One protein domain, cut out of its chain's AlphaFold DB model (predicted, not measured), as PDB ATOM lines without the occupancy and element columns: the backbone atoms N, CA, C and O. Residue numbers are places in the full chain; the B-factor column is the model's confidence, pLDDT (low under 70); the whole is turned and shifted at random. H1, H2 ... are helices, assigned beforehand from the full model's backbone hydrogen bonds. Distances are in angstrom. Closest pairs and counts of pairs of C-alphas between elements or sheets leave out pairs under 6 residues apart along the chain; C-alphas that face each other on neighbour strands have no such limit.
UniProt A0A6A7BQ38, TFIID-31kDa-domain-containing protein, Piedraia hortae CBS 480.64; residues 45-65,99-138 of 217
ATOM      1  N   TYR A  45     201.674 270.139 270.307       93.06
ATOM      2  CA  TYR A  45     202.898 270.832 269.919       93.06
ATOM      3  C   TYR A  45     203.776 271.116 271.141       93.06
ATOM      4  O   TYR A  45     204.948 270.752 271.156       93.06
ATOM      5  N   THR A  46     203.208 271.716 272.190       93.75
ATOM      6  CA  THR A  46     203.960 272.057 273.407       93.75
ATOM      7  C   THR A  46     204.418 270.820 274.174       93.75
ATOM      8  O   THR A  46     205.560 270.799 274.628       93.75
ATOM      9  N   SER A  47     203.598 269.769 274.266       94.62
ATOM     10  CA  SER A  47     203.999 268.506 274.899       94.62
ATOM     11  C   SER A  47     205.125 267.808 274.133       94.62
ATOM     12  O   SER A  47     206.072 267.313 274.748       94.62
ATOM     13  N   GLY A  48     205.076 267.833 272.797       93.31
ATOM     14  CA  GLY A  48     206.151 267.340 271.943       93.31
ATOM     15  C   GLY A  48     207.454 268.117 272.146       93.31
ATOM     16  O   GLY A  48     208.480 267.515 272.438       93.31
ATOM     17  N   VAL A  49     207.400 269.453 272.085       92.69
ATOM     18  CA  VAL A  49     208.570 270.323 272.307       92.69
ATOM     19  C   VAL A  49     209.165 270.127 273.703       92.69
ATOM     20  O   VAL A  49     210.384 270.092 273.843       92.69
ATOM     21  N   LEU A  50     208.330 269.976 274.733       91.56
ATOM     22  CA  LEU A  50     208.794 269.757 276.102       91.56
ATOM     23  C   LEU A  50     209.483 268.397 276.260       91.56
ATOM     24  O   LEU A  50     210.529 268.312 276.899       91.56
ATOM     25  N   SER A  51     208.928 267.354 275.637       91.94
ATOM     26  CA  SER A  51     209.515 266.008 275.629       91.94
ATOM     27  C   SER A  51     210.871 265.995 274.918       91.94
ATOM     28  O   SER A  51     211.827 265.393 275.409       91.94
ATOM     29  N   ASP A  52     210.976 266.701 273.790       91.19
ATOM     30  CA  ASP A  52     212.222 266.851 273.034       91.19
ATOM     31  C   ASP A  52     213.256 267.661 273.844       91.19
ATOM     32  O   ASP A  52     214.421 267.272 273.947       91.19
ATOM     33  N   ALA A  53     212.831 268.742 274.505       90.00
ATOM     34  CA  ALA A  53     213.691 269.556 275.364       90.00
ATOM     35  C   ALA A  53     214.207 268.786 276.590       90.00
ATOM     36  O   ALA A  53     215.362 268.967 276.976       90.00
ATOM     37  N   GLN A  54     213.388 267.912 277.183       88.62
ATOM     38  CA  GLN A  54     213.805 267.050 278.289       88.62
ATOM     39  C   GLN A  54     214.874 266.044 277.842       88.62
ATOM     40  O   GLN A  54     215.851 265.832 278.555       88.62
ATOM     41  N   ARG A  55     214.754 265.474 276.635       88.62
ATOM     42  CA  ARG A  55     215.794 264.600 276.063       88.62
ATOM     43  C   ARG A  55     217.111 265.348 275.861       88.62
ATOM     44  O   ARG A  55     218.146 264.891 276.332       88.62
ATOM     45  N   ILE A  56     217.050 266.542 275.275       87.06
ATOM     46  CA  ILE A  56     218.220 267.411 275.065       87.06
ATOM     47  C   ILE A  56     218.878 267.812 276.397       87.06
ATOM     48  O   ILE A  56     220.106 267.913 276.482       87.06
ATOM     49  N   ALA A  57     218.079 268.067 277.438       84.06
ATOM     50  CA  ALA A  57     218.574 268.381 278.777       84.06
ATOM     51  C   ALA A  57     219.274 267.172 279.420       84.06
ATOM     52  O   ALA A  57     220.392 267.319 279.917       84.06
ATOM     53  N   ASN A  58     218.680 265.978 279.317       84.06
ATOM     54  CA  ASN A  58     219.263 264.722 279.798       84.06
ATOM     55  C   ASN A  58     220.581 264.370 279.091       84.06
ATOM     56  O   ASN A  58     221.506 263.859 279.719       84.06
ATOM     57  N   GLU A  59     220.682 264.664 277.794       83.88
ATOM     58  CA  GLU A  59     221.893 264.467 276.990       83.88
ATOM     59  C   GLU A  59     222.989 265.509 277.299       83.88
ATOM     60  O   GLU A  59     224.148 265.332 276.927       83.88
ATOM     61  N   GLY A  60     222.657 266.587 278.020       75.00
ATOM     62  CA  GLY A  60     223.621 267.568 278.518       75.00
ATOM     63  C   GLY A  60     224.050 268.637 277.509       75.00
ATOM     64  O   GLY A  60     224.914 269.452 277.834       75.00
ATOM     65  N   TYR A  61     223.422 268.713 276.328       69.81
ATOM     66  CA  TYR A  61     223.749 269.693 275.276       69.81
ATOM     67  C   TYR A  61     223.619 271.160 275.712       69.81
ATOM     68  O   TYR A  61     224.162 272.053 275.066       69.81
ATOM     69  N   THR A  62     222.890 271.420 276.798       69.38
ATOM     70  CA  THR A  62     222.533 272.773 277.257       69.38
ATOM     71  C   THR A  62     222.808 272.991 278.741       69.38
ATOM     72  O   THR A  62     222.316 273.951 279.335       69.38
ATOM     73  N   SER A  63     223.604 272.103 279.350       64.88
ATOM     74  CA  SER A  63     224.027 272.264 280.736       64.88
ATOM     75  C   SER A  63     224.751 273.606 280.877       64.88
ATOM     76  O   SER A  63     225.727 273.847 280.152       64.88
ATOM     77  N   PRO A  64     224.286 274.514 281.755       58.12
ATOM     78  CA  PRO A  64     224.939 275.797 281.923       58.12
ATOM     79  C   PRO A  64     226.368 275.527 282.386       58.12
ATOM     80  O   PRO A  64     226.591 274.974 283.467       58.12
ATOM     81  N   LYS A  65     227.356 275.918 281.567       54.56
ATOM     82  CA  LYS A  65     228.747 276.015 282.020       54.56
ATOM     83  C   LYS A  65     228.714 276.808 283.325       54.56
ATOM     84  O   LYS A  65     228.397 277.994 283.304       54.56
ATOM     85  N   ILE A  99     218.847 269.413 288.104       55.22
ATOM     86  CA  ILE A  99     219.262 270.112 286.875       55.22
ATOM     87  C   ILE A  99     219.042 269.252 285.624       55.22
ATOM     88  O   ILE A  99     218.672 269.799 284.591       55.22
ATOM     89  N   ALA A 100     219.237 267.931 285.705       56.06
ATOM     90  CA  ALA A 100     218.909 267.012 284.611       56.06
ATOM     91  C   ALA A 100     217.399 267.003 284.316       56.06
ATOM     92  O   ALA A 100     216.998 267.043 283.157       56.06
ATOM     93  N   ASP A 101     216.570 267.070 285.364       60.91
ATOM     94  CA  ASP A 101     215.120 267.237 285.231       60.91
ATOM     95  C   ASP A 101     214.695 268.702 284.981       60.91
ATOM     96  O   ASP A 101     213.559 268.959 284.572       60.91
ATOM     97  N   ALA A 102     215.581 269.684 285.192       73.19
ATOM     98  CA  ALA A 102     215.289 271.089 284.923       73.19
ATOM     99  C   ALA A 102     215.506 271.415 283.443       73.19
ATOM    100  O   ALA A 102     216.624 271.567 282.950       73.19
ATOM    101  N   ILE A 103     214.401 271.624 282.739       81.75
ATOM    102  CA  ILE A 103     214.405 272.128 281.367       81.75
ATOM    103  C   ILE A 103     214.982 273.552 281.353       81.75
ATOM    104  O   ILE A 103     214.416 274.477 281.938       81.75
ATOM    105  N   THR A 104     216.117 273.736 280.674       86.88
ATOM    106  CA  THR A 104     216.751 275.046 280.490       86.88
ATOM    107  C   THR A 104     216.138 275.789 279.297       86.88
ATOM    108  O   THR A 104     215.541 275.203 278.394       86.88
ATOM    109  N   LEU A 105     216.295 277.116 279.256       88.12
ATOM    110  CA  LEU A 105     215.826 277.909 278.111       88.12
ATOM    111  C   LEU A 105     216.545 277.514 276.812       88.12
ATOM    112  O   LEU A 105     215.948 277.551 275.736       88.12
ATOM    113  N   ASP A 106     217.815 277.128 276.911       88.75
ATOM    114  CA  ASP A 106     218.610 276.734 275.755       88.75
ATOM    115  C   ASP A 106     218.177 275.365 275.211       88.75
ATOM    116  O   ASP A 106     218.118 275.213 273.988       88.75
ATOM    117  N   SER A 107     217.772 274.402 276.060       89.12
ATOM    118  CA  SER A 107     217.205 273.132 275.565       89.12
ATOM    119  C   SER A 107     215.867 273.348 274.874       89.12
ATOM    120  O   SER A 107     215.625 272.771 273.816       89.12
ATOM    121  N   LEU A 108     215.035 274.241 275.409       91.12
ATOM    122  CA  LEU A 108     213.756 274.601 274.805       91.12
ATOM    123  C   LEU A 108     213.939 275.306 273.450       91.12
ATOM    124  O   LEU A 108     213.239 274.994 272.489       91.12
ATOM    125  N   ARG A 109     214.918 276.211 273.331       91.25
ATOM    126  CA  ARG A 109     215.260 276.860 272.053       91.25
ATOM    127  C   ARG A 109     215.763 275.862 271.018       91.25
ATOM    128  O   ARG A 109     215.345 275.939 269.863       91.25
ATOM    129  N   LEU A 110     216.631 274.936 271.423       90.06
ATOM    130  CA  LEU A 110     217.159 273.913 270.525       90.06
ATOM    131  C   LEU A 110     216.054 272.953 270.060       90.06
ATOM    132  O   LEU A 110     215.968 272.669 268.867       90.06
ATOM    133  N   ALA A 111     215.166 272.530 270.965       90.50
ATOM    134  CA  ALA A 111     214.010 271.696 270.638       90.50
ATOM    135  C   ALA A 111     213.079 272.374 269.617       90.50
ATOM    136  O   ALA A 111     212.688 271.766 268.619       90.50
ATOM    137  N   ILE A 112     212.769 273.661 269.817       91.31
ATOM    138  CA  ILE A 112     211.946 274.432 268.874       91.31
ATOM    139  C   ILE A 112     212.655 274.577 267.527       91.31
ATOM    140  O   ILE A 112     212.018 274.395 266.495       91.31
ATOM    141  N   ALA A 113     213.958 274.876 267.511       89.19
ATOM    142  CA  ALA A 113     214.720 275.017 266.271       89.19
ATOM    143  C   ALA A 113     214.759 273.706 265.465       89.19
ATOM    144  O   ALA A 113     214.549 273.725 264.251       89.19
ATOM    145  N   ALA A 114     214.956 272.570 266.142       87.69
ATOM    146  CA  ALA A 114     214.946 271.250 265.519       87.69
ATOM    147  C   ALA A 114     213.585 270.938 264.873       87.69
ATOM    148  O   ALA A 114     213.523 270.520 263.716       87.69
ATOM    149  N   ARG A 115     212.483 271.216 265.581       85.81
ATOM    150  CA  ARG A 115     211.125 270.990 265.065       85.81
ATOM    151  C   ARG A 115     210.728 271.990 263.977       85.81
ATOM    152  O   ARG A 115     210.100 271.610 262.990       85.81
ATOM    153  N   ALA A 116     211.133 273.253 264.106       83.94
ATOM    154  CA  ALA A 116     210.870 274.286 263.111       83.94
ATOM    155  C   ALA A 116     211.493 273.941 261.750       83.94
ATOM    156  O   ALA A 116     210.866 274.184 260.721       83.94
ATOM    157  N   GLY A 117     212.671 273.308 261.730       76.69
ATOM    158  CA  GLY A 117     213.298 272.838 260.491       76.69
ATOM    159  C   GLY A 117     212.523 271.724 259.771       76.69
ATOM    160  O   GLY A 117     212.574 271.641 258.542       76.69
ATOM    161  N   ALA A 118     211.790 270.884 260.508       76.69
ATOM    162  CA  ALA A 118     211.040 269.759 259.951       76.69
ATOM    163  C   ALA A 118     209.602 270.135 259.549       76.69
ATOM    164  O   ALA A 118     209.171 269.822 258.436       76.69
ATOM    165  N   GLU A 119     208.876 270.810 260.444       79.31
ATOM    166  CA  GLU A 119     207.428 271.041 260.337       79.31
ATOM    167  C   GLU A 119     207.089 272.470 259.894       79.31
ATOM    168  O   GLU A 119     206.147 272.686 259.133       79.31
ATOM    169  N   SER A 120     207.882 273.457 260.320       73.19
ATOM    170  CA  SER A 120     207.657 274.871 260.003       73.19
ATOM    171  C   SER A 120     208.449 275.272 258.767       73.19
ATOM    172  O   SER A 120     209.334 276.133 258.805       73.19
ATOM    173  N   ARG A 121     208.112 274.665 257.629       72.38
ATOM    174  CA  ARG A 121     208.631 275.138 256.347       72.38
ATOM    175  C   ARG A 121     207.967 276.471 256.027       72.38
ATOM    176  O   ARG A 121     206.847 276.526 255.529       72.38
ATOM    177  N   GLY A 122     208.671 277.558 256.334       76.50
ATOM    178  CA  GLY A 122     208.397 278.847 255.712       76.50
ATOM    179  C   GLY A 122     208.537 278.744 254.191       76.50
ATOM    180  O   GLY A 122     209.029 277.743 253.662       76.50
ATOM    181  N   SER A 123     208.121 279.793 253.475       78.44
ATOM    182  CA  SER A 123     208.411 279.888 252.042       78.44
ATOM    183  C   SER A 123     209.901 279.645 251.823       78.44
ATOM    184  O   SER A 123     210.732 280.261 252.495       78.44
ATOM    185  N   LEU A 124     210.234 278.767 250.875       83.38
ATOM    186  CA  LEU A 124     211.619 278.574 250.464       83.38
ATOM    187  C   LEU A 124     212.239 279.939 250.120       83.38
ATOM    188  O   LEU A 124     211.535 280.802 249.576       83.38
ATOM    189  N   PRO A 125     213.528 280.161 250.439       90.75
ATOM    190  CA  PRO A 125     214.198 281.417 250.135       90.75
ATOM    191  C   PRO A 125     214.015 281.807 248.664       90.75
ATOM    192  O   PRO A 125     214.155 280.971 247.767       90.75
ATOM    193  N   LYS A 126     213.709 283.086 248.408       92.88
ATOM    194  CA  LYS A 126     213.479 283.600 247.048       92.88
ATOM    195  C   LYS A 126     214.677 283.342 246.140       92.88
ATOM    196  O   LYS A 126     214.475 283.005 244.981       92.88
ATOM    197  N   ASP A 127     215.892 283.462 246.666       92.56
ATOM    198  CA  ASP A 127     217.119 283.247 245.897       92.56
ATOM    199  C   ASP A 127     217.239 281.800 245.420       92.56
ATOM    200  O   ASP A 127     217.542 281.575 244.252       92.56
ATOM    201  N   PHE A 128     216.873 280.832 246.269       93.75
ATOM    202  CA  PHE A 128     216.805 279.426 245.873       93.75
ATOM    203  C   PHE A 128     215.758 279.216 244.772       93.75
ATOM    204  O   PHE A 128     216.050 278.605 243.750       93.75
ATOM    205  N   MET A 129     214.546 279.764 244.924       93.06
ATOM    206  CA  MET A 129     213.520 279.660 243.875       93.06
ATOM    207  C   MET A 129     213.942 280.351 242.570       93.06
ATOM    208  O   MET A 129     213.632 279.854 241.490       93.06
ATOM    209  N   LEU A 130     214.657 281.476 242.649       94.88
ATOM    210  CA  LEU A 130     215.162 282.217 241.495       94.88
ATOM    211  C   LEU A 130     216.273 281.442 240.775       94.88
ATOM    212  O   LEU A 130     216.296 281.409 239.547       94.88
ATOM    213  N   GLU A 131     217.179 280.819 241.522       95.00
ATOM    214  CA  GLU A 131     218.218 279.940 240.989       95.00
ATOM    215  C   GLU A 131     217.597 278.728 240.290       95.00
ATOM    216  O   GLU A 131     217.882 278.490 239.118       95.00
ATOM    217  N   GLN A 132     216.648 278.046 240.940       94.94
ATOM    218  CA  GLN A 132     215.904 276.942 240.328       94.94
ATOM    219  C   GLN A 132     215.141 277.388 239.074       94.94
ATOM    220  O   GLN A 132     215.145 276.688 238.063       94.94
ATOM    221  N   ALA A 133     214.513 278.567 239.099       94.19
ATOM    222  CA  ALA A 133     213.832 279.119 237.934       94.19
ATOM    223  C   ALA A 133     214.811 279.400 236.787       94.19
ATOM    224  O   ALA A 133     214.512 279.071 235.644       94.19
ATOM    225  N   ARG A 134     215.995 279.957 237.072       95.19
ATOM    226  CA  ARG A 134     217.043 280.169 236.064       95.19
ATOM    227  C   ARG A 134     217.506 278.850 235.463       95.19
ATOM    228  O   ARG A 134     217.594 278.771 234.245       95.19
ATOM    229  N   GLU A 135     217.747 277.828 236.280       95.19
ATOM    230  CA  GLU A 135     218.142 276.498 235.805       95.19
ATOM    231  C   GLU A 135     217.070 275.858 234.913       95.19
ATOM    232  O   GLU A 135     217.381 275.378 233.824       95.19
ATOM    233  N   ARG A 136     215.791 275.912 235.311       93.62
ATOM    234  CA  ARG A 136     214.685 275.353 234.510       93.62
ATOM    235  C   ARG A 136     214.422 276.143 233.229       93.62
ATOM    236  O   ARG A 136     214.179 275.542 232.188       93.62
ATOM    237  N   ASN A 137     214.519 277.470 233.287       94.12
ATOM    238  CA  ASN A 137     214.266 278.349 232.144       94.12
ATOM    239  C   ASN A 137     215.419 278.371 231.122       94.12
ATOM    240  O   ASN A 137     215.276 278.999 230.077       94.12
ATOM    241  N   ARG A 138     216.551 277.693 231.383       94.50
ATOM    242  CA  ARG A 138     217.607 277.473 230.370       94.50
ATOM    243  C   ARG A 138     217.116 276.623 229.204       94.50
ATOM    244  O   ARG A 138     217.619 276.763 228.091       94.50
TER     245      ARG A 138
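This is residues 45 to 65 and 99 to 138 of the 217 residues of the protein "TFIID-31kDa-domain-containing protein" of Piedraia hortae CBS 480.64 (UniProt A0A6A7BQ38). Two helices, H1 and H2, pack on each other at a steep angle and make a small body, from which residues 121 to 138 stick out as an arm ending in the free helix H3. This arm makes much of the length. The 61 printed residues, with three named helices in the order H1, H2, H3 and no named strand, are all helix in class and extended, with a radius of gyration of the C-alphas of 17.5 A and spans of 57 by 26 by 14 A.

H1, residues 45 to 58, begins at C-alpha 45 (202.898, 270.832, 269.919) and is 20.1 A long. H2, residues 105 to 119, measures 20.8 A. H3, residues 126 to 137, measures 15.8 A and ends at C-alpha 137 (214.266, 278.349, 232.144).

H1 and H2 touch, their closest C-alphas, of Ala 53 and Ser 107, 5.0 A apart; they run opposite ways at a steep tilt of 54 degrees. H3 is apart from both. Each O i to N i+4 pair is within hydrogen-bond range in H1 and H3, and 10 of 11 in H2.

The farthest C-alphas, of Ile 99 and Arg 138, are 57.0 A apart. Residues 66 to 98 are not printed, with 12.2 A between C-alphas 65 and 99 across the cut; the link H2 to H3 is short. Residues 61 to 65 and 99 to 101 have pLDDT under 70.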